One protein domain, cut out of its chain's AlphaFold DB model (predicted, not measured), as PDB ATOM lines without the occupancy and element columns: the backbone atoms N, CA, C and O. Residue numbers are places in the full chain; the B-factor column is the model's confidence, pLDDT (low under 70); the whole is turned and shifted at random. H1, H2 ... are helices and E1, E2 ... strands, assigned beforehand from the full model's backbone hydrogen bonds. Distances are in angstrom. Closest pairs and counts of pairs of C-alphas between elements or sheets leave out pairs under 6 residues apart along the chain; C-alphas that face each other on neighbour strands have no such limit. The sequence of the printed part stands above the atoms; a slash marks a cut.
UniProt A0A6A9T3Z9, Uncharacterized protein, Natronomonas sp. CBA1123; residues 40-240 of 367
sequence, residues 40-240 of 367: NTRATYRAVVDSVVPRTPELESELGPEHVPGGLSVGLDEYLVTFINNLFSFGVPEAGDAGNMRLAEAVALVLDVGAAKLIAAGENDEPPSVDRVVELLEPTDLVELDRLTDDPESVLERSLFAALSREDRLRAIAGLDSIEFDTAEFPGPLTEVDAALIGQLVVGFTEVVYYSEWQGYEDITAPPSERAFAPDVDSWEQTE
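Overview. This is residues 40 to 240 of the 367 residues of an uncharacterized protein of Natronomonas sp. CBA1123 (UniProt A0A6A9T3Z9). A core of crossed helices gathers round H1, with H3, H4, H5, H6, H9, H10 and H11 packed on it. Away from this core lie H2, the hairpin of E1 and E2, and the pair H12 and H13 with its long loop, while residues 185 to 190 stick out. The printed part has 201 residues with thirteen named helices and two named strands, in the order H1 to H4, E1, E2, H5 to H13; the class is mostly helix and the sheet, E1 - E2, is antiparallel. It is compact, with a radius of gyration of the C-alphas of 18.4 A and spans of 52 by 50 by 35 A.

Arrangement. H1, residues 40 to 52, is the hub, touching seven helices. H2, residues 57 to 63, touches no helix. H3, residues 71 to 74, touches residues 46 to 50 of H1, closest at the C-alphas of Val 49 and Gly 71, 5.7 A. H4, residues 76 to 86, touches H1 at a steep tilt of 62 degrees, opposite ways, closest at C-alphas 46 and 77, 5.3 A. E1, residues 89 to 92, and E2, residues 96 to 100, form an antiparallel hairpin; N 92 and O 96 are within hydrogen-bond range, 3.5 A. H5, residues 104 to 121, touches residues 41 to 45 of H1 with its residues 104 to 111, closest at C-alphas 41 and 108, 5.7 A. H6, residues 130 to 136, touches residues 43 to 47 of H1, closest at C-alphas 43 and 136, 5.8 A. H7, residues 139 to 148, touches no helix but is near H8, residues 152 to 157, which only just touches H6, with 3 pairs of C-alphas within 8 A, closest Val 130 and Leu 156, 6.4 A. H9, residues 160 to 163, touches residues 43 to 48 of H1, closest at C-alphas 44 and 162, 5.0 A. H10, residues 166 to 178, touches residues 111 to 118 of H5, about perpendicular at 85 degrees, closest at C-alphas 114 and 172, 5.1 A. H10 and H11, residues 196 to 210, form a helical hairpin, closest at C-alphas 177 and 196, 4.2 A. H12, residues 213 to 216, and H13, residues 234 to 238, are close but not clearly touching, closest at C-alphas 213 and 235, 7.6 A. Not every O i to N i+4 pair is within hydrogen-bond range in H2, 1 of 3 with 2 of 4 O i to N i+3 pairs, H10, 6 of 9, and H11, 9 of 11.

Along the chain. H1 begins at C-alpha 40, (-16.646, 11.438, -16.349), and H13 ends at C-alpha 238, (0.149, -14.972, -20.898). From first to last C-alpha H5 measures 26.1 A, H11 21.1 A and H10 20.2 A.

Size, cuts and confidence. The C-alphas of Ser 61 and Glu 94, 60.4 A apart, are the two farthest apart. The printed part has no cut; the links H10 to H11 and H12 to H13 are long. The pLDDT is under 70 at residues 89 to 99 and 181 to 194.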
ATOM      1  N   ASN A  40     -15.496  12.254 -15.973       91.75
ATOM      2  CA  ASN A  40     -16.646  11.438 -16.349       91.75
ATOM      3  C   ASN A  40     -16.328  10.535 -17.549       91.75
ATOM      4  O   ASN A  40     -16.556   9.329 -17.497       91.75
ATOM      5  N   THR A  41     -15.706  11.099 -18.589       93.25
ATOM      6  CA  THR A  41     -15.225  10.331 -19.743       93.25
ATOM      7  C   THR A  41     -14.238   9.254 -19.290       93.25
ATOM      8  O   THR A  41     -14.417   8.088 -19.628       93.25
ATOM      9  N   ARG A  42     -13.240   9.597 -18.462       94.88
ATOM     10  CA  ARG A  42     -12.276   8.610 -17.937       94.88
ATOM     11  C   ARG A  42     -12.960   7.487 -17.151       94.88
ATOM     12  O   ARG A  42     -12.635   6.322 -17.367       94.88
ATOM     13  N   ALA A  43     -13.940   7.807 -16.303       96.06
ATOM     14  CA  ALA A  43     -14.725   6.803 -15.583       96.06
ATOM     15  C   ALA A  43     -15.449   5.848 -16.543       96.06
ATOM     16  O   ALA A  43     -15.408   4.635 -16.341       96.06
ATOM     17  N   THR A  44     -16.064   6.369 -17.607       97.19
ATOM     18  CA  THR A  44     -16.757   5.555 -18.616       97.19
ATOM     19  C   THR A  44     -15.806   4.607 -19.346       97.19
ATOM     20  O   THR A  44     -16.097   3.417 -19.457       97.19
ATOM     21  N   TYR A  45     -14.638   5.082 -19.778       97.06
ATOM     22  CA  TYR A  45     -13.644   4.230 -20.440       97.06
ATOM     23  C   TYR A  45     -13.070   3.161 -19.512       97.06
ATOM     24  O   TYR A  45     -12.943   2.001 -19.907       97.06
ATOM     25  N   ARG A  46     -12.815   3.502 -18.247       97.69
ATOM     26  CA  ARG A  46     -12.409   2.505 -17.251       97.69
ATOM     27  C   ARG A  46     -13.499   1.482 -16.973       97.69
ATOM     28  O   ARG A  46     -13.198   0.303 -16.821       97.69
ATOM     29  N   ALA A  47     -14.758   1.914 -16.950       98.06
ATOM     30  CA  ALA A  47     -15.903   1.028 -16.804       98.06
ATOM     31  C   ALA A  47     -16.024   0.046 -17.978       98.06
ATOM     32  O   ALA A  47     -16.303  -1.129 -17.741       98.06
ATOM     33  N   VAL A  48     -15.793   0.499 -19.219       97.94
ATOM     34  CA  VAL A  48     -15.724  -0.375 -20.405       97.94
ATOM     35  C   VAL A  48     -14.625  -1.415 -20.219       97.94
ATOM     36  O   VAL A  48     -14.901  -2.610 -20.270       97.94
ATOM     37  N   VAL A  49     -13.397  -0.969 -19.951       97.44
ATOM     38  CA  VAL A  49     -12.230  -1.855 -19.866       97.44
ATOM     39  C   VAL A  49     -12.364  -2.869 -18.731       97.44
ATOM     40  O   VAL A  49     -12.109  -4.050 -18.948       97.44
ATOM     41  N   ASP A  50     -12.829  -2.448 -17.550       97.44
ATOM     42  CA  ASP A  50     -13.108  -3.356 -16.428       97.44
ATOM     43  C   ASP A  50     -14.200  -4.385 -16.751       97.44
ATOM     44  O   ASP A  50     -14.217  -5.465 -16.165       97.44
ATOM     45  N   SER A  51     -15.116  -4.063 -17.667       97.12
ATOM     46  CA  SER A  51     -16.203  -4.970 -18.050       97.12
ATOM     47  C   SER A  51     -15.792  -5.969 -19.119       97.12
ATOM     48  O   SER A  51     -16.170  -7.134 -19.020       97.12
ATOM     49  N   VAL A  52     -15.030  -5.527 -20.120       96.31
ATOM     50  CA  VAL A  52     -14.610  -6.365 -21.254       96.31
ATOM     51  C   VAL A  52     -13.407  -7.232 -20.883       96.31
ATOM     52  O   VAL A  52     -13.396  -8.422 -21.178       96.31
ATOM     53  N   VAL A  53     -12.415  -6.663 -20.188       95.06
ATOM     54  CA  VAL A  53     -11.202  -7.378 -19.760       95.06
ATOM     55  C   VAL A  53     -10.997  -7.191 -18.250       95.06
ATOM     56  O   VAL A  53     -10.117  -6.434 -17.816       95.06
ATOM     57  N   PRO A  54     -11.825  -7.848 -17.418       95.75
ATOM     58  CA  PRO A  54     -11.711  -7.758 -15.970       95.75
ATOM     59  C   PRO A  54     -10.426  -8.415 -15.458       95.75
ATOM     60  O   PRO A  54      -9.806  -9.246 -16.117       95.75
ATOM     61  N   ARG A  55     -10.051  -8.091 -14.218       94.75
ATOM     62  CA  ARG A  55      -9.072  -8.900 -13.474       94.75
ATOM     63  C   ARG A  55      -9.655 -10.278 -13.162       94.75
ATOM     64  O   ARG A  55     -10.829 -10.354 -12.799       94.75
ATOM     65  N   THR A  56      -8.818 -11.313 -13.194       94.69
ATOM     66  CA  THR A  56      -9.226 -12.709 -12.934       94.69
ATOM     67  C   THR A  56      -8.365 -13.377 -11.842       94.69
ATOM     68  O   THR A  56      -7.646 -14.344 -12.083       94.69
ATOM     69  N   PRO A  57      -8.380 -12.863 -10.594       96.06
ATOM     70  CA  PRO A  57      -7.555 -13.404  -9.503       96.06
ATOM     71  C   PRO A  57      -7.800 -14.894  -9.215       96.06
ATOM     72  O   PRO A  57      -6.905 -15.594  -8.749       96.06
ATOM     73  N   GLU A  58      -8.995 -15.399  -9.499       95.44
ATOM     74  CA  GLU A  58      -9.347 -16.812  -9.380       95.44
ATOM     75  C   GLU A  58      -8.524 -17.734 -10.294       95.44
ATOM     76  O   GLU A  58      -8.322 -18.897  -9.939       95.44
ATOM     77  N   LEU A  59      -8.005 -17.222 -11.417       92.75
ATOM     78  CA  LEU A  59      -7.204 -17.993 -12.370       92.75
ATOM     79  C   LEU A  59      -5.727 -18.097 -11.969       92.75
ATOM     80  O   LEU A  59      -5.023 -18.951 -12.502       92.75
ATOM     81  N   GLU A  60      -5.262 -17.315 -10.985       94.94
ATOM     82  CA  GLU A  60      -3.852 -17.292 -10.550       94.94
ATOM     83  C   GLU A  60      -3.325 -18.693 -10.218       94.94
ATOM     84  O   GLU A  60      -2.219 -19.073 -10.594       94.94
ATOM     85  N   SER A  61      -4.134 -19.477  -9.501       94.88
ATOM     86  CA  SER A  61      -3.729 -20.805  -9.032       94.88
ATOM     87  C   SER A  61      -3.681 -21.868 -10.130       94.88
ATOM     88  O   SER A  61      -3.040 -22.901  -9.933       94.88
ATOM     89  N   GLU A  62      -4.369 -21.631 -11.247       94.88
ATOM     90  CA  GLU A  62      -4.495 -22.571 -12.362       94.88
ATOM     91  C   GLU A  62      -3.547 -22.218 -13.507       94.88
ATOM     92  O   GLU A  62      -2.863 -23.105 -14.016       94.88
ATOM     93  N   LEU A  63      -3.498 -20.939 -13.883       92.38
ATOM     94  CA  LEU A  63      -2.803 -20.461 -15.076       92.38
ATOM     95  C   LEU A  63      -1.547 -19.639 -14.761       92.38
ATOM     96  O   LEU A  63      -0.688 -19.528 -15.618       92.38
ATOM     97  N   GLY A  64      -1.405 -19.116 -13.539       93.06
ATOM     98  CA  GLY A  64      -0.258 -18.301 -13.129       93.06
ATOM     99  C   GLY A  64      -0.603 -16.827 -12.867       93.06
ATOM    100  O   GLY A  64      -1.683 -16.352 -13.239       93.06
ATOM    101  N   PRO A  65       0.279 -16.088 -12.164       94.06
ATOM    102  CA  PRO A  65       0.074 -14.677 -11.826       94.06
ATOM    103  C   PRO A  65      -0.060 -13.750 -13.040       94.06
ATOM    104  O   PRO A  65      -0.727 -12.721 -12.930       94.06
ATOM    105  N   GLU A  66       0.516 -14.108 -14.184       90.31
ATOM    106  CA  GLU A  66       0.433 -13.385 -15.454       90.31
ATOM    107  C   GLU A  66      -1.010 -13.258 -15.970       90.31
ATOM    108  O   GLU A  66      -1.326 -12.282 -16.642       90.31
ATOM    109  N   HIS A  67      -1.921 -14.159 -15.584       91.12
ATOM    110  CA  HIS A  67      -3.335 -14.110 -15.981       91.12
ATOM    111  C   HIS A  67      -4.214 -13.243 -15.061       91.12
ATOM    112  O   HIS A  67      -5.363 -12.960 -15.389       91.12
ATOM    113  N   VAL A  68      -3.704 -12.785 -13.913       94.25
ATOM    114  CA  VAL A  68      -4.476 -11.981 -12.943       94.25
ATOM    115  C   VAL A  68      -4.762 -10.540 -13.407       94.25
ATOM    116  O   VAL A  68      -5.868 -10.043 -13.138       94.25
ATOM    117  N   PRO A  69      -3.799  -9.803 -14.001       93.12
ATOM    118  CA  PRO A  69      -4.013  -8.440 -14.478       93.12
ATOM    119  C   PRO A  69      -5.089  -8.374 -15.570       93.12
ATOM    120  O   PRO A  69      -5.057  -9.126 -16.531       93.12
ATOM    121  N   GLY A  70      -6.030  -7.439 -15.441       93.31
ATOM    122  CA  GLY A  70      -7.020  -7.121 -16.481       93.31
ATOM    123  C   GLY A  70      -6.609  -5.893 -17.297       93.31
ATOM    124  O   GLY A  70      -5.547  -5.316 -17.058       93.31
ATOM    125  N   GLY A  71      -7.480  -5.414 -18.184       94.00
ATOM    126  CA  GLY A  71      -7.187  -4.284 -19.078       94.00
ATOM    127  C   GLY A  71      -6.800  -2.986 -18.353       94.00
ATOM    128  O   GLY A  71      -5.922  -2.252 -18.800       94.00
ATOM    129  N   LEU A  72      -7.367  -2.727 -17.169       94.69
ATOM    130  CA  LEU A  72      -6.989  -1.560 -16.356       94.69
ATOM    131  C   LEU A  72      -5.571  -1.643 -15.782       94.69
ATOM    132  O   LEU A  72      -4.983  -0.627 -15.430       94.69
ATOM    133  N   SER A  73      -5.015  -2.850 -15.650       92.12
ATOM    134  CA  SER A  73      -3.651  -3.020 -15.128       92.12
ATOM    135  C   SER A  73      -2.596  -2.588 -16.145       92.12
ATOM    136  O   SER A  73      -1.481  -2.259 -15.754       92.12
ATOM    137  N   VAL A  74      -2.984  -2.546 -17.421       88.88
ATOM    138  CA  VAL A  74      -2.120  -2.225 -18.556       88.88
ATOM    139  C   VAL A  74      -2.398  -0.846 -19.158       88.88
ATOM    140  O   VAL A  74      -1.796  -0.497 -20.161       88.88
ATOM    141  N   GLY A  75      -3.292  -0.046 -18.562       91.12
ATOM    142  CA  GLY A  75      -3.636   1.296 -19.058       91.12
ATOM    143  C   GLY A  75      -4.476   1.297 -20.341       91.12
ATOM    144  O   GLY A  75      -4.439   2.255 -21.115       91.12
ATOM    145  N   LEU A  76      -5.227   0.220 -20.594       93.69
ATOM    146  CA  LEU A  76      -6.027   0.074 -21.813       93.69
ATOM    147  C   LEU A  76      -7.126   1.144 -21.941       93.69
ATOM    148  O   LEU A  76      -7.537   1.475 -23.050       93.69
ATOM    149  N   ASP A  77      -7.583   1.718 -20.830       94.81
ATOM    150  CA  ASP A  77      -8.545   2.823 -20.809       94.81
ATOM    151  C   ASP A  77      -7.965   4.096 -21.439       94.81
ATOM    152  O   ASP A  77      -8.609   4.718 -22.288       94.81
ATOM    153  N   GLU A  78      -6.729   4.448 -21.084       91.56
ATOM    154  CA  GLU A  78      -6.021   5.600 -21.649       91.56
ATOM    155  C   GLU A  78      -5.681   5.374 -23.125       91.56
ATOM    156  O   GLU A  78      -5.848   6.281 -23.954       91.56
ATOM    157  N   TYR A  79      -5.279   4.144 -23.475       91.19
ATOM    158  CA  TYR A  79      -5.092   3.756 -24.869       91.19
ATOM    159  C   TYR A  79      -6.385   3.938 -25.659       91.19
ATOM    160  O   TYR A  79      -6.361   4.562 -26.716       91.19
ATOM    161  N   LEU A  80      -7.520   3.427 -25.171       92.81
ATOM    162  CA  LEU A  80      -8.771   3.435 -25.928       92.81
ATOM    163  C   LEU A  80      -9.286   4.863 -26.155       92.81
ATOM    164  O   LEU A  80      -9.730   5.185 -27.260       92.81
ATOM    165  N   VAL A  81      -9.154   5.745 -25.159       92.19
ATOM    166  CA  VAL A  81      -9.418   7.187 -25.313       92.19
ATOM    167  C   VAL A  81      -8.535   7.787 -26.405       92.19
ATOM    168  O   VAL A  81      -9.031   8.466 -27.308       92.19
ATOM    169  N   THR A  82      -7.228   7.533 -26.333       89.50
ATOM    170  CA  THR A  82      -6.251   8.047 -27.298       89.50
ATOM    171  C   THR A  82      -6.556   7.530 -28.699       89.50
ATOM    172  O   THR A  82      -6.631   8.310 -29.644       89.50
ATOM    173  N   PHE A  83      -6.793   6.230 -28.838       87.38
ATOM    174  CA  PHE A  83      -7.114   5.573 -30.094       87.38
ATOM    175  C   PHE A  83      -8.365   6.177 -30.728       87.38
ATOM    176  O   PHE A  83      -8.313   6.621 -31.869       87.38
ATOM    177  N   ILE A  84      -9.463   6.294 -29.977       88.25
ATOM    178  CA  ILE A  84     -10.728   6.840 -30.489       88.25
ATOM    179  C   ILE A  84     -10.599   8.315 -30.875       88.25
ATOM    180  O   ILE A  84     -11.114   8.720 -31.917       88.25
ATOM    181  N   ASN A  85      -9.868   9.113 -30.092       87.44
ATOM    182  CA  ASN A  85      -9.598  10.513 -30.428       87.44
ATOM    183  C   ASN A  85      -8.689  10.688 -31.652       87.44
ATOM    184  O   ASN A  85      -8.614  11.792 -32.185       87.44
ATOM    185  N   ASN A  86      -7.986   9.637 -32.077       82.19
ATOM    186  CA  ASN A  86      -7.087   9.651 -33.228       82.19
ATOM    187  C   ASN A  86      -7.574   8.758 -34.385       82.19
ATOM    188  O   ASN A  86      -6.885   8.655 -35.395       82.19
ATOM    189  N   LEU A  87      -8.751   8.132 -34.258       78.31
ATOM    190  CA  LEU A  87      -9.252   7.140 -35.212       78.31
ATOM    191  C   LEU A  87      -9.686   7.765 -36.542       78.31
ATOM    192  O   LEU A  87      -9.485   7.174 -37.600       78.31
ATOM    193  N   PHE A  88     -10.279   8.959 -36.489       72.88
ATOM    194  CA  PHE A  88     -10.807   9.644 -37.666       72.88
ATOM    195  C   PHE A  88     -10.165  11.019 -37.834       72.88
ATOM    196  O   PHE A  88     -10.350  11.916 -37.005       72.88
ATOM    197  N   SER A  89      -9.465  11.196 -38.952       66.56
ATOM    198  CA  SER A  89      -8.999  12.494 -39.442       66.56
ATOM    199  C   SER A  89      -9.912  12.948 -40.577       66.56
ATOM    200  O   SER A  89     -10.125  12.202 -41.536       66.56
ATOM    201  N   PHE A  90     -10.423  14.176 -40.509       60.66
ATOM    202  CA  PHE A  90     -11.092  14.795 -41.652       60.66
ATOM    203  C   PHE A  90     -10.192  15.871 -42.251       60.66
ATOM    204  O   PHE A  90      -9.984  16.933 -41.669       60.66
ATOM    205  N   GLY A  91      -9.684  15.605 -43.452       54.94
ATOM    206  CA  GLY A  91      -9.126  16.647 -44.301       54.94
ATOM    207  C   GLY A  91     -10.265  17.368 -45.011       54.94
ATOM    208  O   GLY A  91     -11.044  16.733 -45.721       54.94
ATOM    209  N   VAL A  92     -10.372  18.684 -44.845       53.22
ATOM    210  CA  VAL A  92     -11.287  19.481 -45.668       53.22
ATOM    211  C   VAL A  92     -10.524  19.867 -46.935       53.22
ATOM    212  O   VAL A  92      -9.482  20.529 -46.825       53.22
ATOM    213  N   PRO A  93     -10.991  19.483 -48.140       42.94
ATOM    214  CA  PRO A  93     -10.400  19.984 -49.374       42.94
ATOM    215  C   PRO A  93     -10.404  21.515 -49.314       42.94
ATOM    216  O   PRO A  93     -11.427  22.109 -49.004       42.94
ATOM    217  N   GLU A  94      -9.249  22.138 -49.551       46.28
ATOM    218  CA  GLU A  94      -9.038  23.600 -49.586       46.28
ATOM    219  C   GLU A  94      -8.870  24.326 -48.233       46.28
ATOM    220  O   GLU A  94      -8.280  25.407 -48.233       46.28
ATOM    221  N   ALA A  95      -9.266  23.750 -47.087       55.94
ATOM    222  CA  ALA A  95      -9.058  24.383 -45.766       55.94
ATOM    223  C   ALA A  95      -7.843  23.842 -44.979       55.94
ATOM    224  O   ALA A  95      -7.448  24.436 -43.975       55.94
ATOM    225  N   GLY A  96      -7.216  22.766 -45.465       52.56
ATOM    226  CA  GLY A  96      -6.066  22.125 -44.822       52.56
ATOM    227  C   GLY A  96      -6.462  20.985 -43.880       52.56
ATOM    228  O   GLY A  96      -7.614  20.556 -43.843       52.56
ATOM    229  N   ASP A  97      -5.473  20.463 -43.159       56.12
ATOM    230  CA  ASP A  97      -5.654  19.361 -42.214       56.12
ATOM    231  C   ASP A  97      -6.345  19.882 -40.942       56.12
ATOM    232  O   ASP A  97      -5.781  20.718 -40.230       56.12
ATOM    233  N   ALA A  98      -7.585  19.453 -40.678       59.22
ATOM    234  CA  ALA A  98      -8.329  19.872 -39.484       59.22
ATOM    235  C   ALA A  98      -7.885  19.106 -38.222       59.22
ATOM    236  O   ALA A  98      -8.295  19.452 -37.112       59.22
ATOM    237  N   GLY A  99      -7.021  18.098 -38.387       66.94
ATOM    238  CA  GLY A  99      -6.603  17.196 -37.324       66.94
ATOM    239  C   GLY A  99      -7.651  16.127 -37.013       66.94
ATOM    240  O   GLY A  99      -8.654  15.965 -37.712       66.94
ATOM    241  N   ASN A 100      -7.391  15.362 -35.954       72.00
ATOM    242  CA  ASN A 100      -8.249  14.253 -35.558       72.00
ATOM    243  C   ASN A 100      -9.486  14.729 -34.792       72.00
ATOM    244  O   ASN A 100      -9.422  15.652 -33.972       72.00
ATOM    245  N   MET A 101     -10.613  14.061 -35.030       74.06
ATOM    246  CA  MET A 101     -11.824  14.275 -34.248       74.06
ATOM    247  C   MET A 101     -11.705  13.623 -32.876       74.06
ATOM    248  O   MET A 101     -11.555  12.409 -32.753       74.06
ATOM    249  N   ARG A 102     -11.877  14.428 -31.829       82.06
ATOM    250  CA  ARG A 102     -11.916  13.942 -30.450       82.06
ATOM    251  C   ARG A 102     -13.280  13.329 -30.132       82.06
ATOM    252  O   ARG A 102     -14.157  14.004 -29.602       82.06
ATOM    253  N   LEU A 103     -13.474  12.065 -30.505       86.88
ATOM    254  CA  LEU A 103     -14.752  11.365 -30.347       86.88
ATOM    255  C   LEU A 103     -14.956  10.722 -28.971       86.88
ATOM    256  O   LEU A 103     -16.061  10.257 -28.699       86.88
ATOM    257  N   ALA A 104     -13.948  10.691 -28.094       90.56
ATOM    258  CA  ALA A 104     -14.048   9.936 -26.846       90.56
ATOM    259  C   ALA A 104     -15.208  10.403 -25.947       90.56
ATOM    260  O   ALA A 104     -15.934   9.594 -25.378       90.56
ATOM    261  N   GLU A 105     -15.440  11.713 -25.857       90.31
ATOM    262  CA  GLU A 105     -16.556  12.256 -25.073       90.31
ATOM    263  C   GLU A 105     -17.919  11.914 -25.687       90.31
ATOM    264  O   GLU A 105     -18.855  11.586 -24.962       90.31
ATOM    265  N   ALA A 106     -18.022  11.931 -27.018       89.44
ATOM    266  CA  ALA A 106     -19.245  11.556 -27.718       89.44
ATOM    267  C   ALA A 106     -19.560  10.064 -27.534       89.44
ATOM    268  O   ALA A 106     -20.703   9.705 -27.263       89.44
ATOM    269  N   VAL A 107     -18.545   9.198 -27.606       91.94
ATOM    270  CA  VAL A 107     -18.681   7.761 -27.321       91.94
ATOM    271  C   VAL A 107     -19.143   7.530 -25.882       91.94
ATOM    272  O   VAL A 107     -20.082   6.767 -25.659       91.94
ATOM    273  N   ALA A 108     -18.540   8.223 -24.910       94.06
ATOM    274  CA  ALA A 108     -18.950   8.124 -23.511       94.06
ATOM    275  C   ALA A 108     -20.413   8.551 -23.304       94.06
ATOM    276  O   ALA A 108     -21.159   7.861 -22.613       94.06
ATOM    277  N   LEU A 109     -20.845   9.626 -23.969       91.69
ATOM    278  CA  LEU A 109     -22.235  10.076 -23.933       91.69
ATOM    279  C   LEU A 109     -23.198   9.023 -24.504       91.69
ATOM    280  O   LEU A 109     -24.249   8.775 -23.918       91.69
ATOM    281  N   VAL A 110     -22.859   8.383 -25.627       92.56
ATOM    282  CA  VAL A 110     -23.703   7.325 -26.212       92.56
ATOM    283  C   VAL A 110     -23.825   6.124 -25.267       92.56
ATOM    284  O   VAL A 110     -24.912   5.561 -25.128       92.56
ATOM    285  N   LEU A 111     -22.750   5.766 -24.560       96.00
ATOM    286  CA  LEU A 111     -22.792   4.725 -23.531       96.00
ATOM    287  C   LEU A 111     -23.710   5.105 -22.360       96.00
ATOM    288  O   LEU A 111     -24.483   4.262 -21.897       96.00
ATOM    289  N   ASP A 112     -23.697   6.368 -21.925       95.50
ATOM    290  CA  ASP A 112     -24.632   6.868 -20.909       95.50
ATOM    291  C   ASP A 112     -26.094   6.823 -21.393       95.50
ATOM    292  O   ASP A 112     -26.987   6.482 -20.614       95.50
ATOM    293  N   VAL A 113     -26.356   7.082 -22.680       93.69
ATOM    294  CA  VAL A 113     -27.694   6.908 -23.282       93.69
ATOM    295  C   VAL A 113     -28.123   5.436 -23.255       93.69
ATOM    296  O   VAL A 113     -29.263   5.138 -22.885       93.69
ATOM    297  N   GLY A 114     -27.221   4.509 -23.591       94.50
ATOM    298  CA  GLY A 114     -27.469   3.067 -23.480       94.50
ATOM    299  C   GLY A 114     -27.800   2.640 -22.047       94.50
ATOM    300  O   GLY A 114     -28.785   1.934 -21.814       94.50
ATOM    301  N   ALA A 115     -27.045   3.148 -21.071       97.06
ATOM    302  CA  ALA A 115     -27.302   2.919 -19.652       97.06
ATOM    303  C   ALA A 115     -28.667   3.475 -19.214       97.06
ATOM    304  O   ALA A 115     -29.442   2.773 -18.561       97.06
ATOM    305  N   ALA A 116     -29.003   4.703 -19.616       95.50
ATOM    306  CA  ALA A 116     -30.297   5.312 -19.321       95.50
ATOM    307  C   ALA A 116     -31.464   4.488 -19.891       95.50
ATOM    308  O   ALA A 116     -32.482   4.316 -19.216       95.50
ATOM    309  N   LYS A 117     -31.313   3.935 -21.103       95.00
ATOM    310  CA  LYS A 117     -32.316   3.059 -21.728       95.00
ATOM    311  C   LYS A 117     -32.513   1.761 -20.940       95.00
ATOM    312  O   LYS A 117     -33.659   1.403 -20.668       95.00
ATOM    313  N   LEU A 118     -31.424   1.104 -20.529       96.50
ATOM    314  CA  LEU A 118     -31.466  -0.107 -19.698       96.50
ATOM    315  C   LEU A 118     -32.200   0.149 -18.368       96.50
ATOM    316  O   LEU A 118     -33.092  -0.610 -17.984       96.50
ATOM    317  N   ILE A 119     -31.870   1.259 -17.698       96.69
ATOM    318  CA  ILE A 119     -32.494   1.665 -16.429       96.69
ATOM    319  C   ILE A 119     -33.983   1.969 -16.625       96.69
ATOM    320  O   ILE A 119     -34.817   1.533 -15.833       96.69
ATOM    321  N   ALA A 120     -34.341   2.705 -17.680       95.94
ATOM    322  CA  ALA A 120     -35.730   3.056 -17.968       95.94
ATOM    323  C   ALA A 120     -36.598   1.825 -18.279       95.94
ATOM    324  O   ALA A 120     -37.789   1.821 -17.960       95.94
ATOM    325  N   ALA A 121     -36.007   0.782 -18.868       95.75
ATOM    326  CA  ALA A 121     -36.663  -0.503 -19.090       95.75
ATOM    327  C   ALA A 121     -36.807  -1.338 -17.801       95.75
ATOM    328  O   ALA A 121     -37.631  -2.251 -17.753       95.75
ATOM    329  N   GLY A 122     -36.053  -1.010 -16.743       96.69
ATOM    330  CA  GLY A 122     -35.994  -1.796 -15.509       96.69
ATOM    331  C   GLY A 122     -35.298  -3.146 -15.700       96.69
ATOM    332  O   GLY A 122     -35.636  -4.107 -15.013       96.69
ATOM    333  N   GLU A 123     -34.379  -3.219 -16.664       96.75
ATOM    334  CA  GLU A 123     -33.641  -4.434 -17.033       96.75
ATOM    335  C   GLU A 123     -32.260  -4.518 -16.361       96.75
ATOM    336  O   GLU A 123     -31.548  -5.502 -16.542       96.75
ATOM    337  N   ASN A 124     -31.876  -3.499 -15.585       97.00
ATOM    338  CA  ASN A 124     -30.673  -3.530 -14.764       97.00
ATOM    339  C   ASN A 124     -30.900  -4.356 -13.487       97.00
ATOM    340  O   ASN A 124     -31.918  -4.195 -12.806       97.00
ATOM    341  N   ASP A 125     -29.927  -5.189 -13.126       97.44
ATOM    342  CA  ASP A 125     -30.011  -6.027 -11.922       97.44
ATOM    343  C   ASP A 125     -29.755  -5.219 -10.644       97.44
ATOM    344  O   ASP A 125     -30.399  -5.437  -9.612       97.44
ATOM    345  N   GLU A 126     -28.826  -4.260 -10.706       96.56
ATOM    346  CA  GLU A 126     -28.461  -3.415  -9.571       96.56
ATOM    347  C   GLU A 126     -28.690  -1.932  -9.881       96.56
ATOM    348  O   GLU A 126     -28.451  -1.482 -11.005       96.56
ATOM    349  N   PRO A 127     -29.126  -1.118  -8.899       95.94
ATOM    350  CA  PRO A 127     -29.267   0.314  -9.114       95.94
ATOM    351  C   PRO A 127     -27.899   0.961  -9.404       95.94
ATOM    352  O   PRO A 127     -26.882   0.522  -8.843       95.94
ATOM    353  N   PRO A 128     -27.859   2.029 -10.223       96.06
ATOM    354  CA  PRO A 128     -26.654   2.832 -10.409       96.06
ATOM    355  C   PRO A 128     -26.115   3.342  -9.068       96.06
ATOM    356  O   PRO A 128     -26.890   3.714  -8.184       96.06
ATOM    357  N   SER A 129     -24.791   3.362  -8.907       94.31
ATOM    358  CA  SER A 129     -24.135   3.820  -7.679       94.31
ATOM    359  C   SER A 129     -22.954   4.736  -7.976       94.31
ATOM    360  O   SER A 129     -22.103   4.414  -8.805       94.31
ATOM    361  N   VAL A 130     -22.873   5.843  -7.232       92.00
ATOM    362  CA  VAL A 130     -21.726   6.763  -7.255       92.00
ATOM    363  C   VAL A 130     -20.460   6.060  -6.772       92.00
ATOM    364  O   VAL A 130     -19.384   6.329  -7.298       92.00
ATOM    365  N   ASP A 131     -20.575   5.114  -5.836       93.06
ATOM    366  CA  ASP A 131     -19.419   4.392  -5.294       93.06
ATOM    367  C   ASP A 131     -18.667   3.641  -6.402       93.06
ATOM    368  O   ASP A 131     -17.441   3.682  -6.443       93.06
ATOM    369  N   ARG A 132     -19.387   3.057  -7.374       94.88
ATOM    370  CA  ARG A 132     -18.764   2.381  -8.526       94.88
ATOM    371  C   ARG A 132     -17.998   3.351  -9.423       94.88
ATOM    372  O   ARG A 132     -16.965   2.984  -9.968       94.88
ATOM    373  N   VAL A 133     -18.479   4.587  -9.568       94.75
ATOM    374  CA  VAL A 133     -17.760   5.638 -10.307       94.75
ATOM    375  C   VAL A 133     -16.490   6.026  -9.551       94.75
ATOM    376  O   VAL A 133     -15.418   6.099 -10.144       94.75
ATOM    377  N   VAL A 134     -16.591   6.228  -8.236       92.25
ATOM    378  CA  VAL A 134     -15.458   6.604  -7.380       92.25
ATOM    379  C   VAL A 134     -14.376   5.523  -7.367       92.25
ATOM    380  O   VAL A 134     -13.197   5.858  -7.436       92.25
ATOM    381  N   GLU A 135     -14.754   4.244  -7.332       93.81
ATOM    382  CA  GLU A 135     -13.821   3.109  -7.379       93.81
ATOM    383  C   GLU A 135     -13.030   3.018  -8.694       93.81
ATOM    384  O   GLU A 135     -11.911   2.505  -8.699       93.81
ATOM    385  N   LEU A 136     -13.583   3.532  -9.798       94.31
ATOM    386  CA  LEU A 136     -12.912   3.580 -11.099       94.31
ATOM    387  C   LEU A 136     -11.972   4.785 -11.242       94.31
ATOM    388  O   LEU A 136     -11.127   4.811 -12.136       94.31
ATOM    389  N   LEU A 137     -12.128   5.820 -10.422       92.12
ATOM    390  CA  LEU A 137     -11.396   7.069 -10.581       92.12
ATOM    391  C   LEU A 137     -10.091   7.085  -9.782       92.12
ATOM    392  O   LEU A 137     -10.032   6.691  -8.620       92.12
ATOM    393  N   GLU A 138      -9.033   7.607 -10.401       89.31
ATOM    394  CA  GLU A 138      -7.765   7.830  -9.715       89.31
ATOM    395  C   GLU A 138      -7.891   9.051  -8.784       89.31
ATOM    396  O   GLU A 138      -8.721   9.939  -9.017       89.31
ATOM    397  N   PRO A 139      -7.049   9.181  -7.741       89.19
ATOM    398  CA  PRO A 139      -7.156  10.282  -6.782       89.19
ATOM    399  C   PRO A 139      -7.139  11.680  -7.415       89.19
ATOM    400  O   PRO A 139      -7.790  12.596  -6.918       89.19
ATOM    401  N   THR A 140      -6.408  11.867  -8.516       87.62
ATOM    402  CA  THR A 140      -6.389  13.130  -9.266       87.62
ATOM    403  C   THR A 140      -7.720  13.431  -9.941       87.62
ATOM    404  O   THR A 140      -8.141  14.588  -9.945       87.62
ATOM    405  N   ASP A 141      -8.394  12.403 -10.452       89.00
ATOM    406  CA  ASP A 141      -9.696  12.523 -11.104       89.00
ATOM    407  C   ASP A 141     -10.777  12.878 -10.093       89.00
ATOM    408  O   ASP A 141     -11.624  13.715 -10.377       89.00
ATOM    409  N   LEU A 142     -10.707  12.307  -8.889       85.94
ATOM    410  CA  LEU A 142     -11.632  12.623  -7.800       85.94
ATOM    411  C   LEU A 142     -11.539  14.091  -7.380       85.94
ATOM    412  O   LEU A 142     -12.556  14.737  -7.154       85.94
ATOM    413  N   VAL A 143     -10.324  14.640  -7.315       86.00
ATOM    414  CA  VAL A 143     -10.114  16.058  -6.984       86.00
ATOM    415  C   VAL A 143     -10.590  16.973  -8.119       86.00
ATOM    416  O   VAL A 143     -10.998  18.105  -7.871       86.00
ATOM    417  N   GLU A 144     -10.506  16.531  -9.372       85.00
ATOM    418  CA  GLU A 144     -11.065  17.271 -10.505       85.00
ATOM    419  C   GLU A 144     -12.596  17.211 -10.513       85.00
ATOM    420  O   GLU A 144     -13.242  18.248 -10.660       85.00
ATOM    421  N   LEU A 145     -13.164  16.029 -10.275       83.50
ATOM    422  CA  LEU A 145     -14.599  15.805 -10.177       83.50
ATOM    423  C   LEU A 145     -15.211  16.667  -9.063       83.50
ATOM    424  O   LEU A 145     -16.136  17.416  -9.347       83.50
ATOM    425  N   ASP A 146     -14.629  16.666  -7.858       83.56
ATOM    426  CA  ASP A 146     -15.042  17.496  -6.707       83.56
ATOM    427  C   ASP A 146     -15.060  19.005  -7.018       83.56
ATOM    428  O   ASP A 146     -15.862  19.756  -6.479       83.56
ATOM    429  N   ARG A 147     -14.211  19.480  -7.940       81.44
ATOM    430  CA  ARG A 147     -14.246  20.887  -8.387       81.44
ATOM    431  C   ARG A 147     -15.344  21.177  -9.403       81.44
ATOM    432  O   ARG A 147     -15.704  22.340  -9.577       81.44
ATOM    433  N   LEU A 148     -15.781  20.160 -10.139       75.94
ATOM    434  CA  LEU A 148     -16.766  20.275 -11.213       75.94
ATOM    435  C   LEU A 148     -18.191  20.000 -10.728       75.94
ATOM    436  O   LEU A 148     -19.139  20.399 -11.411       75.94
ATOM    437  N   THR A 149     -18.350  19.340  -9.582       74.94
ATOM    438  CA  THR A 149     -19.646  18.974  -9.021       74.94
ATOM    439  C   THR A 149     -19.729  19.233  -7.517       74.94
ATOM    440  O   THR A 149     -18.922  18.745  -6.737       74.94
ATOM    441  N   ASP A 150     -20.765  19.965  -7.108       74.38
ATOM    442  CA  ASP A 150     -21.151  20.115  -5.701       74.38
ATOM    443  C   ASP A 150     -22.247  19.099  -5.291       74.38
ATOM    444  O   ASP A 150     -22.699  19.104  -4.143       74.38
ATOM    445  N   ASP A 151     -22.713  18.251  -6.222       79.31
ATOM    446  CA  ASP A 151     -23.911  17.415  -6.071       79.31
ATOM    447  C   ASP A 151     -23.706  15.983  -6.613       79.31
ATOM    448  O   ASP A 151     -23.557  15.805  -7.828       79.31
ATOM    449  N   PRO A 152     -23.770  14.945  -5.756       72.88
ATOM    450  CA  PRO A 152     -23.663  13.547  -6.170       72.88
ATOM    451  C   PRO A 152     -24.635  13.125  -7.280       72.88
ATOM    452  O   PRO A 152     -24.272  12.279  -8.099       72.88
ATOM    453  N   GLU A 153     -25.845  13.697  -7.351       78.38
ATOM    454  CA  GLU A 153     -26.798  13.353  -8.420       78.38
ATOM    455  C   GLU A 153     -26.269  13.776  -9.797       78.38
ATOM    456  O   GLU A 153     -26.338  13.004 -10.755       78.38
ATOM    457  N   SER A 154     -25.619  14.937  -9.885       80.56
ATOM    458  CA  SER A 154     -25.017  15.414 -11.138       80.56
ATOM    459  C   SER A 154     -23.832  14.563 -11.619       80.56
ATOM    460  O   SER A 154     -23.520  14.559 -12.812       80.56
ATOM    461  N   VAL A 155     -23.172  13.822 -10.715       81.38
ATOM    462  CA  VAL A 155     -22.149  12.828 -11.087       81.38
ATOM    463  C   VAL A 155     -22.806  11.643 -11.777       81.38
ATOM    464  O   VAL A 155     -22.319  11.209 -12.818       81.38
ATOM    465  N   LEU A 156     -23.920  11.146 -11.228       83.38
ATOM    466  CA  LEU A 156     -24.664  10.045 -11.835       83.38
ATOM    467  C   LEU A 156     -25.179  10.424 -13.217       83.38
ATOM    468  O   LEU A 156     -24.979   9.653 -14.144       83.38
ATOM    469  N   GLU A 157     -25.761  11.612 -13.380       83.31
ATOM    470  CA  GLU A 157     -26.290  12.074 -14.673       83.31
ATOM    471  C   GLU A 157     -25.242  12.101 -15.794       83.31
ATOM    472  O   GLU A 157     -25.588  11.945 -16.963       83.31
ATOM    473  N   ARG A 158     -23.966  12.297 -15.448       84.62
ATOM    474  CA  ARG A 158     -22.848  12.402 -16.400       84.62
ATOM    475  C   ARG A 158     -21.989  11.138 -16.474       84.62
ATOM    476  O   ARG A 158     -20.939  11.158 -17.108       84.62
ATOM    477  N   SER A 159     -22.337  10.089 -15.733       92.25
ATOM    478  CA  SER A 159     -21.561   8.844 -15.639       92.25
ATOM    479  C   SER A 159     -22.462   7.648 -15.339       92.25
ATOM    480  O   SER A 159     -22.087   6.753 -14.576       92.25
ATOM    481  N   LEU A 160     -23.666   7.639 -15.920       96.19
ATOM    482  CA  LEU A 160     -24.664   6.588 -15.711       96.19
ATOM    483  C   LEU A 160     -24.097   5.220 -16.073       96.19
ATOM    484  O   LEU A 160     -24.266   4.274 -15.306       96.19
ATOM    485  N   PHE A 161     -23.381   5.124 -17.192       98.31
ATOM    486  CA  PHE A 161     -22.747   3.886 -17.625       98.31
ATOM    487  C   PHE A 161     -21.723   3.383 -16.603       98.31
ATOM    488  O   PHE A 161     -21.764   2.224 -16.188       98.31
ATOM    489  N   ALA A 162     -20.836   4.260 -16.125       97.75
ATOM    490  CA  ALA A 162     -19.843   3.895 -15.116       97.75
ATOM    491  C   ALA A 162     -20.482   3.507 -13.769       97.75
ATOM    492  O   ALA A 162     -19.944   2.665 -13.045       97.75
ATOM    493  N   ALA A 163     -21.649   4.066 -13.449       97.50
ATOM    494  CA  ALA A 163     -22.385   3.781 -12.221       97.50
ATOM    495  C   ALA A 163     -23.091   2.407 -12.215       97.50
ATOM    496  O   ALA A 163     -23.470   1.925 -11.137       97.50
ATOM    497  N   LEU A 164     -23.270   1.768 -13.377       98.25
ATOM    498  CA  LEU A 164     -23.851   0.426 -13.504       98.25
ATOM    499  C   LEU A 164     -22.938  -0.670 -12.928       98.25
ATOM    500  O   LEU A 164     -21.723  -0.490 -12.806       98.25
ATOM    501  N   SER A 165     -23.529  -1.821 -12.587       97.88
ATOM    502  CA  SER A 165     -22.770  -3.047 -12.308       97.88
ATOM    503  C   SER A 165     -22.030  -3.522 -13.567       97.88
ATOM    504  O   SER A 165     -22.389  -3.147 -14.683       97.88
ATOM    505  N   ARG A 166     -21.000  -4.362 -13.415       96.62
ATOM    506  CA  ARG A 166     -20.226  -4.870 -14.560       96.62
ATOM    507  C   ARG A 166     -21.103  -5.593 -15.588       96.62
ATOM    508  O   ARG A 166     -20.967  -5.359 -16.783       96.62
ATOM    509  N   GLU A 167     -22.025  -6.435 -15.128       97.06
ATOM    510  CA  GLU A 167     -22.952  -7.145 -16.014       97.06
ATOM    511  C   GLU A 167     -23.929  -6.185 -16.701       97.06
ATOM    512  O   GLU A 167     -24.153  -6.288 -17.906       97.06
ATOM    513  N   ASP A 168     -24.456  -5.201 -15.968       98.31
ATOM    514  CA  ASP A 168     -25.371  -4.205 -16.530       98.31
ATOM    515  C   ASP A 168     -24.686  -3.307 -17.568       98.31
ATOM    516  O   ASP A 168     -25.323  -2.907 -18.538       98.31
ATOM    517  N   ARG A 169     -23.381  -3.035 -17.437       98.12
ATOM    518  CA  ARG A 169     -22.600  -2.331 -18.472       98.12
ATOM    519  C   ARG A 169     -22.568  -3.114 -19.783       98.12
ATOM    520  O   ARG A 169     -22.786  -2.533 -20.842       98.12
ATOM    521  N   LEU A 170     -22.347  -4.428 -19.723       96.81
ATOM    522  CA  LEU A 170     -22.366  -5.285 -20.915       96.81
ATOM    523  C   LEU A 170     -23.769  -5.355 -21.533       96.81
ATOM    524  O   LEU A 170     -23.899  -5.279 -22.754       96.81
ATOM    525  N   ARG A 171     -24.826  -5.416 -20.709       96.44
ATOM    526  CA  ARG A 171     -26.221  -5.336 -21.187       96.44
ATOM    527  C   ARG A 171     -26.522  -3.988 -21.845       96.44
ATOM    528  O   ARG A 171     -27.144  -3.959 -22.903       96.44
ATOM    529  N   ALA A 172     -26.045  -2.886 -21.266       96.94
ATOM    530  CA  ALA A 172     -26.189  -1.549 -21.840       96.94
ATOM    531  C   ALA A 172     -25.469  -1.426 -23.194       96.94
ATOM    532  O   ALA A 172     -26.048  -0.870 -24.125       96.94
ATOM    533  N   ILE A 173     -24.259  -1.988 -23.326       95.69
ATOM    534  CA  ILE A 173     -23.529  -2.052 -24.604       95.69
ATOM    535  C   ILE A 173     -24.308  -2.876 -25.636       95.69
ATOM    536  O   ILE A 173     -24.518  -2.407 -26.750       95.69
ATOM    537  N   ALA A 174     -24.781  -4.071 -25.271       92.44
ATOM    538  CA  ALA A 174     -25.556  -4.924 -26.174       92.44
ATOM    539  C   ALA A 174     -26.880  -4.270 -26.622       92.44
ATOM    540  O   ALA A 174     -27.394  -4.557 -27.699       92.44
ATOM    541  N   GLY A 175     -27.435  -3.375 -25.802       91.62
ATOM    542  CA  GLY A 175     -28.633  -2.607 -26.128       91.62
ATOM    543  C   GLY A 175     -28.412  -1.469 -27.131       91.62
ATOM    544  O   GLY A 175     -29.407  -0.938 -27.638       91.62
ATOM    545  N   LEU A 176     -27.163  -1.088 -27.437       90.44
ATOM    546  CA  LEU A 176     -26.856   0.035 -28.334       90.44
ATOM    547  C   LEU A 176     -27.380  -0.186 -29.759       90.44
ATOM    548  O   LEU A 176     -27.869   0.763 -30.363       90.44
ATOM    549  N   ASP A 177     -27.398  -1.422 -30.255       83.81
ATOM    550  CA  ASP A 177     -27.895  -1.762 -31.602       83.81
ATOM    551  C   ASP A 177     -29.349  -1.328 -31.839       83.81
ATOM    552  O   ASP A 177     -29.790  -1.133 -32.965       83.81
ATOM    553  N   SER A 178     -30.117  -1.166 -30.761       81.50
ATOM    554  CA  SER A 178     -31.514  -0.735 -30.815       81.50
ATOM    555  C   SER A 178     -31.699   0.787 -30.707       81.50
ATOM    556  O   SER A 178     -32.823   1.255 -30.484       81.50
ATOM    557  N   ILE A 179     -30.612   1.559 -30.742       81.19
ATOM    558  CA  ILE A 179     -30.613   3.023 -30.690       81.19
ATOM    559  C   ILE A 179     -30.328   3.551 -32.093       81.19
ATOM    560  O   ILE A 179     -29.216   3.439 -32.598       81.19
ATOM    561  N   GLU A 180     -31.348   4.161 -32.688       76.50
ATOM    562  CA  GLU A 180     -31.263   4.866 -33.964       76.50
ATOM    563  C   GLU A 180     -31.125   6.370 -33.696       76.50
ATOM    564  O   GLU A 180     -31.880   6.935 -32.894       76.50
ATOM    565  N   PHE A 181     -30.171   7.027 -34.356       66.56
ATOM    566  CA  PHE A 181     -30.044   8.484 -34.322       66.56
ATOM    567  C   PHE A 181     -30.698   9.108 -35.559       66.56
ATOM    568  O   PHE A 181     -30.473   8.662 -36.683       66.56
ATOM    569  N   ASP A 182     -31.486  10.168 -35.355       58.62
ATOM    570  CA  ASP A 182     -32.063  10.948 -36.453       58.62
ATOM    571  C   ASP A 182     -30.944  11.719 -37.175       58.62
ATOM    572  O   ASP A 182     -30.316  12.620 -36.614       58.62
ATOM    573  N   THR A 183     -30.662  11.341 -38.422       54.00
ATOM    574  CA  THR A 183     -29.574  11.911 -39.232       54.00
ATOM    575  C   THR A 183     -29.954  13.240 -39.891       54.00
ATOM    576  O   THR A 183     -29.151  13.795 -40.641       54.00
ATOM    577  N   ALA A 184     -31.127  13.813 -39.585       53.22
ATOM    578  CA  ALA A 184     -31.575  15.099 -40.130       53.22
ATOM    579  C   ALA A 184     -30.601  16.281 -39.888       53.22
ATOM    580  O   ALA A 184     -30.698  17.296 -40.579       53.22
ATOM    581  N   GLU A 185     -29.645  16.157 -38.959       49.53
ATOM    582  CA  GLU A 185     -28.582  17.144 -38.705       49.53
ATOM    583  C   GLU A 185     -27.246  16.862 -39.427       49.53
ATOM    584  O   GLU A 185     -26.374  17.735 -39.449       49.53
ATOM    585  N   PHE A 186     -27.077  15.702 -40.075       46.66
ATOM    586  CA  PHE A 186     -25.859  15.323 -40.804       46.66
ATOM    587  C   PHE A 186     -26.113  15.267 -42.324       46.66
ATOM    588  O   PHE A 186     -26.582  14.254 -42.842       46.66
ATOM    589  N   PRO A 187     -25.796  16.329 -43.093       40.28
ATOM    590  CA  PRO A 187     -25.970  16.316 -44.543       40.28
ATOM    591  C   PRO A 187     -24.968  15.354 -45.210       40.28
ATOM    592  O   PRO A 187     -23.781  15.653 -45.317       40.28
ATOM    593  N   GLY A 188     -25.447  14.202 -45.689       49.62
ATOM    594  CA  GLY A 188     -24.650  13.202 -46.411       49.62
ATOM    595  C   GLY A 188     -25.449  11.929 -46.746       49.62
ATOM    596  O   GLY A 188     -26.590  11.798 -46.315       49.62
ATOM    597  N   PRO A 189     -24.888  10.977 -47.517       43.09
ATOM    598  CA  PRO A 189     -25.570   9.735 -47.917       43.09
ATOM    599  C   PRO A 189     -25.724   8.699 -46.785       43.09
ATOM    600  O   PRO A 189     -26.191   7.592 -47.036       43.09
ATOM    601  N   LEU A 190     -25.319   9.030 -45.555       44.56
ATOM    602  CA  LEU A 190     -25.482   8.181 -44.377       44.56
ATOM    603  C   LEU A 190     -26.860   8.459 -43.772       44.56
ATOM    604  O   LEU A 190     -27.004   9.310 -42.901       44.56
ATOM    605  N   THR A 191     -27.891   7.804 -44.305       46.09
ATOM    606  CA  THR A 191     -29.284   8.104 -43.947       46.09
ATOM    607  C   THR A 191     -29.715   7.531 -42.596       46.09
ATOM    608  O   THR A 191     -30.666   8.048 -42.023       46.09
ATOM    609  N   GLU A 192     -29.003   6.553 -42.034       51.75
ATOM    610  CA  GLU A 192     -29.246   6.005 -40.691       51.75
ATOM    611  C   GLU A 192     -27.893   5.635 -40.065       51.75
ATOM    612  O   GLU A 192     -27.072   4.975 -40.705       51.75
ATOM    613  N   VAL A 193     -27.633   6.103 -38.841       59.47
ATOM    614  CA  VAL A 193     -26.483   5.674 -38.033       59.47
ATOM    615  C   VAL A 193     -27.060   5.087 -36.755       59.47
ATOM    616  O   VAL A 193     -27.668   5.806 -35.960       59.47
ATOM    617  N   ASP A 194     -26.916   3.778 -36.582       69.75
ATOM    618  CA  ASP A 194     -27.216   3.117 -35.319       69.75
ATOM    619  C   ASP A 194     -26.030   3.253 -34.351       69.75
ATOM    620  O   ASP A 194     -24.887   3.533 -34.734       69.75
ATOM    621  N   ALA A 195     -26.291   3.085 -33.055       80.19
ATOM    622  CA  ALA A 195     -25.225   3.082 -32.059       80.19
ATOM    623  C   ALA A 195     -24.428   1.758 -32.038       80.19
ATOM    624  O   ALA A 195     -23.504   1.630 -31.231       80.19
ATOM    625  N   ALA A 196     -24.734   0.792 -32.917       81.25
ATOM    626  CA  ALA A 196     -24.105  -0.532 -32.934       81.25
ATOM    627  C   ALA A 196     -22.590  -0.450 -33.159       81.25
ATOM    628  O   ALA A 196     -21.801  -1.142 -32.506       81.25
ATOM    629  N   LEU A 197     -22.157   0.477 -34.023       84.38
ATOM    630  CA  LEU A 197     -20.735   0.735 -34.262       84.38
ATOM    631  C   LEU A 197     -19.991   1.107 -32.972       84.38
ATOM    632  O   LEU A 197     -18.821   0.758 -32.830       84.38
ATOM    633  N   ILE A 198     -20.648   1.780 -32.022       87.56
ATOM    634  CA  ILE A 198     -20.033   2.139 -30.741       87.56
ATOM    635  C   ILE A 198     -19.780   0.890 -29.899       87.56
ATOM    636  O   ILE A 198     -18.692   0.766 -29.343       87.56
ATOM    637  N   GLY A 199     -20.723  -0.055 -29.858       86.81
ATOM    638  CA  GLY A 199     -20.523  -1.347 -29.198       86.81
ATOM    639  C   GLY A 199     -19.337  -2.111 -29.790       86.81
ATOM    640  O   GLY A 199     -18.433  -2.518 -29.057       86.81
ATOM    641  N   GLN A 200     -19.273  -2.202 -31.122       86.38
ATOM    642  CA  GLN A 200     -18.143  -2.817 -31.827       86.38
ATOM    643  C   GLN A 200     -16.819  -2.089 -31.548       86.38
ATOM    644  O   GLN A 200     -15.779  -2.731 -31.383       86.38
ATOM    645  N   LEU A 201     -16.850  -0.756 -31.480       88.06
ATOM    646  CA  LEU A 201     -15.682   0.074 -31.212       88.06
ATOM    647  C   LEU A 201     -15.133  -0.175 -29.803       88.06
ATOM    648  O   LEU A 201     -13.930  -0.344 -29.641       88.06
ATOM    649  N   VAL A 202     -15.993  -0.202 -28.784       92.12
ATOM    650  CA  VAL A 202     -15.541  -0.287 -27.388       92.12
ATOM    651  C   VAL A 202     -15.304  -1.717 -26.914       92.12
ATOM    652  O   VAL A 202     -14.457  -1.916 -26.051       92.12
ATOM    653  N   VAL A 203     -15.989  -2.719 -27.467       91.69
ATOM    654  CA  VAL A 203     -15.739  -4.132 -27.129       91.69
ATOM    655  C   VAL A 203     -14.631  -4.692 -28.010       91.69
ATOM    656  O   VAL A 203     -13.582  -5.084 -27.505       91.69
ATOM    657  N   GLY A 204     -14.824  -4.644 -29.331       87.31
ATOM    658  CA  GLY A 204     -13.929  -5.288 -30.288       87.31
ATOM    659  C   GLY A 204     -12.501  -4.753 -30.218       87.31
ATOM    660  O   GLY A 204     -11.557  -5.539 -30.183       87.31
ATOM    661  N   PHE A 205     -12.309  -3.431 -30.132       88.69
ATOM    662  CA  PHE A 205     -10.950  -2.901 -29.988       88.69
ATOM    663  C   PHE A 205     -10.361  -3.150 -28.607       88.69
ATOM    664  O   PHE A 205      -9.157  -3.347 -28.527       88.69
ATOM    665  N   THR A 206     -11.154  -3.189 -27.537       92.25
ATOM    666  CA  THR A 206     -10.612  -3.518 -26.211       92.25
ATOM    667  C   THR A 206     -10.038  -4.936 -26.204       92.25
ATOM    668  O   THR A 206      -8.911  -5.130 -25.756       92.25
ATOM    669  N   GLU A 207     -10.750  -5.910 -26.775       88.69
ATOM    670  CA  GLU A 207     -10.272  -7.295 -26.889       88.69
ATOM    671  C   GLU A 207      -9.030  -7.412 -27.783       88.69
ATOM    672  O   GLU A 207      -8.025  -8.000 -27.380       88.69
ATOM    673  N   VAL A 208      -9.075  -6.819 -28.982       86.06
ATOM    674  CA  VAL A 208      -7.963  -6.883 -29.947       86.06
ATOM    675  C   VAL A 208      -6.717  -6.193 -29.401       86.06
ATOM    676  O   VAL A 208      -5.607  -6.698 -29.558       86.06
ATOM    677  N   VAL A 209      -6.883  -5.037 -28.763       87.00
ATOM    678  CA  VAL A 209      -5.753  -4.254 -28.265       87.00
ATOM    679  C   VAL A 209      -5.153  -4.902 -27.028       87.00
ATOM    680  O   VAL A 209      -3.930  -4.906 -26.922       87.00
ATOM    681  N   TYR A 210      -5.950  -5.478 -26.123       88.06
ATOM    682  CA  TYR A 210      -5.418  -6.106 -24.910       88.06
ATOM    683  C   TYR A 210      -4.362  -7.180 -25.216       88.06
ATOM    684  O   TYR A 210      -3.328  -7.223 -24.557       88.06
ATOM    685  N   TYR A 211      -4.573  -7.982 -26.262       81.06
ATOM    686  CA  TYR A 211      -3.613  -9.005 -26.696       81.06
ATOM    687  C   TYR A 211      -2.605  -8.524 -27.749       81.06
ATOM    688  O   TYR A 211      -1.846  -9.328 -28.283       81.06
ATOM    689  N   SER A 212      -2.577  -7.227 -28.057       84.88
ATOM    690  CA  SER A 212      -1.593  -6.649 -28.978       84.88
ATOM    691  C   SER A 212      -0.321  -6.204 -28.255       84.88
ATOM    692  O   SER A 212      -0.286  -6.055 -27.034       84.88
ATOM    693  N   GLU A 213       0.726  -5.912 -29.019       86.50
ATOM    694  CA  GLU A 213       2.014  -5.446 -28.504       86.50
ATOM    695  C   GLU A 213       2.043  -3.935 -28.221       86.50
ATOM    696  O   GLU A 213       3.115  -3.339 -28.104       86.50
ATOM    697  N   TRP A 214       0.881  -3.280 -28.118       86.81
ATOM    698  CA  TRP A 214       0.808  -1.824 -27.989       86.81
ATOM    699  C   TRP A 214       1.576  -1.287 -26.771       86.81
ATOM    700  O   TRP A 214       2.204  -0.234 -26.876       86.81
ATOM    701  N   GLN A 215       1.568  -2.029 -25.654       86.81
ATOM    702  CA  GLN A 215       2.260  -1.676 -24.407       86.81
ATOM    703  C   GLN A 215       3.773  -1.536 -24.592       86.81
ATOM    704  O   GLN A 215       4.424  -0.805 -23.850       86.81
ATOM    705  N   GLY A 216       4.335  -2.227 -25.586       87.31
ATOM    706  CA  GLY A 216       5.760  -2.167 -25.866       87.31
ATOM    707  C   GLY A 216       6.180  -0.896 -26.605       87.31
ATOM    708  O   GLY A 216       7.374  -0.644 -26.741       87.31
ATOM    709  N   TYR A 217       5.250  -0.075 -27.101       87.06
ATOM    710  CA  TYR A 217       5.598   1.186 -27.754       87.06
ATOM    711  C   TYR A 217       5.710   2.334 -26.752       87.06
ATOM    712  O   TYR A 217       4.794   2.586 -25.975       87.06
ATOM    713  N   GLU A 218       6.804   3.096 -26.833       82.94
ATOM    714  CA  GLU A 218       7.006   4.281 -25.980       82.94
ATOM    715  C   GLU A 218       5.988   5.398 -26.265       82.94
ATOM    716  O   GLU A 218       5.570   6.112 -25.357       82.94
ATOM    717  N   ASP A 219       5.603   5.556 -27.534       82.69
ATOM    718  CA  ASP A 219       4.624   6.541 -27.987       82.69
ATOM    719  C   ASP A 219       3.754   5.944 -29.099       82.69
ATOM    720  O   ASP A 219       4.181   5.762 -30.244       82.69
ATOM    721  N   ILE A 220       2.504   5.642 -28.754       81.12
ATOM    722  CA  ILE A 220       1.498   5.104 -29.679       81.12
ATOM    723  C   ILE A 220       0.912   6.166 -30.619       81.12
ATOM    724  O   ILE A 220       0.248   5.814 -31.595       81.12
ATOM    725  N   THR A 221       1.135   7.453 -30.343       82.31
ATOM    726  CA  THR A 221       0.636   8.573 -31.158       82.31
ATOM    727  C   THR A 221       1.598   8.941 -32.283       82.31
ATOM    728  O   THR A 221       1.176   9.490 -33.303       82.31
ATOM    729  N   ALA A 222       2.875   8.570 -32.149       81.75
ATOM    730  CA  ALA A 222       3.874   8.761 -33.189       81.75
ATOM    731  C   ALA A 222       3.526   7.976 -34.475       81.75
ATOM    732  O   ALA A 222       2.880   6.916 -34.414       81.75
ATOM    733  N   PRO A 223       3.975   8.442 -35.658       80.69
ATOM    734  CA  PRO A 223       3.857   7.684 -36.899       80.69
ATOM    735  C   PRO A 223       4.507   6.300 -36.771       80.69
ATOM    736  O   PRO A 223       5.568   6.197 -36.154       80.69
ATOM    737  N   PRO A 224       3.964   5.237 -37.398       80.19
ATOM    738  CA  PRO A 224       4.524   3.887 -37.288       80.19
ATOM    739  C   PRO A 224       6.023   3.781 -37.614       80.19
ATOM    740  O   PRO A 224       6.716   2.951 -37.037       80.19
ATOM    741  N   SER A 225       6.542   4.635 -38.503       83.06
ATOM    742  CA  SER A 225       7.965   4.688 -38.874       83.06
ATOM    743  C   SER A 225       8.894   5.245 -37.792       83.06
ATOM    744  O   SER A 225      10.109   5.121 -37.925       83.06
ATOM    745  N   GLU A 226       8.347   5.895 -36.767       85.94
ATOM    746  CA  GLU A 226       9.096   6.594 -35.717       85.94
ATOM    747  C   GLU A 226       8.933   5.938 -34.340       85.94
ATOM    748  O   GLU A 226       9.594   6.342 -33.385       85.94
ATOM    749  N   ARG A 227       8.082   4.912 -34.225       85.00
ATOM    750  CA  ARG A 227       7.838   4.227 -32.953       85.00
ATOM    751  C   ARG A 227       9.034   3.365 -32.563       85.00
ATOM    752  O   ARG A 227       9.490   2.525 -33.338       85.00
ATOM    753  N   ALA A 228       9.495   3.539 -31.331       86.75
ATOM    754  CA  ALA A 228      10.427   2.624 -30.691       86.75
ATOM    755  C   ALA A 228       9.644   1.539 -29.943       86.75
ATOM    756  O   ALA A 228       8.664   1.847 -29.263       86.75
ATOM    757  N   PHE A 229      10.077   0.285 -30.084       85.44
ATOM    758  CA  PHE A 229       9.476  -0.868 -29.421       85.44
ATOM    759  C   PHE A 229      10.425  -1.442 -28.363       85.44
ATOM    760  O   PHE A 229      11.584  -1.746 -28.663       85.44
ATOM    761  N   ALA A 230       9.917  -1.616 -27.148       84.25
ATOM    762  CA  ALA A 230      10.548  -2.293 -26.031       84.25
ATOM    763  C   ALA A 230       9.723  -3.553 -25.682       84.25
ATOM    764  O   ALA A 230       8.527  -3.439 -25.438       84.25
ATOM    765  N   PRO A 231      10.330  -4.755 -25.649       71.50
ATOM    766  CA  PRO A 231       9.620  -6.039 -25.552       71.50
ATOM    767  C   PRO A 231       9.078  -6.384 -24.147       71.50
ATOM    768  O   PRO A 231       9.047  -7.551 -23.774       71.50
ATOM    769  N   ASP A 232       8.684  -5.391 -23.354       80.69
ATOM    770  CA  ASP A 232       8.103  -5.585 -22.018       80.69
ATOM    771  C   ASP A 232       6.569  -5.553 -22.139       80.69
ATOM    772  O   ASP A 232       5.939  -4.516 -21.933       80.69
ATOM    773  N   VAL A 233       5.985  -6.661 -22.614       86.12
ATOM    774  CA  VAL A 233       4.549  -6.783 -22.932       86.12
ATOM    775  C   VAL A 233       3.943  -7.937 -22.132       86.12
ATOM    776  O   VAL A 233       4.324  -9.089 -22.330       86.12
ATOM    777  N   ASP A 234       2.958  -7.642 -21.279       83.88
ATOM    778  CA  ASP A 234       2.346  -8.633 -20.375       83.88
ATOM    779  C   ASP A 234       1.687  -9.796 -21.137       83.88
ATOM    780  O   ASP A 234       1.758 -10.955 -20.723       83.88
ATOM    781  N   SER A 235       1.080  -9.507 -22.294       83.81
ATOM    782  CA  SER A 235       0.401 -10.514 -23.119       83.81
ATOM    783  C   SER A 235       1.346 -11.591 -23.667       83.81
ATOM    784  O   SER A 235       0.890 -12.687 -24.001       83.81
ATOM    785  N   TRP A 236       2.658 -11.331 -23.736       87.19
ATOM    786  CA  TRP A 236       3.628 -12.317 -24.214       87.19
ATOM    787  C   TRP A 236       3.810 -13.463 -23.224       87.19
ATOM    788  O   TRP A 236       3.854 -14.618 -23.641       87.19
ATOM    789  N   GLU A 237       3.862 -13.165 -21.925       85.75
ATOM    790  CA  GLU A 237       3.935 -14.199 -20.888       85.75
ATOM    791  C   GLU A 237       2.628 -15.003 -20.842       85.75
ATOM    792  O   GLU A 237       2.671 -16.230 -20.877       85.75
ATOM    793  N   GLN A 238       1.473 -14.327 -20.907       86.12
ATOM    794  CA  GLN A 238       0.149 -14.972 -20.898       86.12
ATOM    795  C   GLN A 238      -0.089 -15.950 -22.059       86.12
ATOM    796  O   GLN A 238      -0.898 -16.870 -21.944       86.12
ATOM    797  N   THR A 239       0.548 -15.718 -23.207       85.06
ATOM    798  CA  THR A 239       0.347 -16.514 -24.429       85.06
ATOM    799  C   THR A 239       1.537 -17.408 -24.762       85.06
ATOM    800  O   THR A 239       1.524 -18.074 -25.798       85.06
ATOM    801  N   GLU A 240       2.571 -17.411 -23.913       84.00
ATOM    802  CA  GLU A 240       3.879 -18.012 -24.197       84.00
ATOM    803  C   GLU A 240       4.459 -17.549 -25.550       84.00
ATOM    804  O   GLU A 240       5.191 -18.281 -26.228       84.00
TER     805      GLU A 240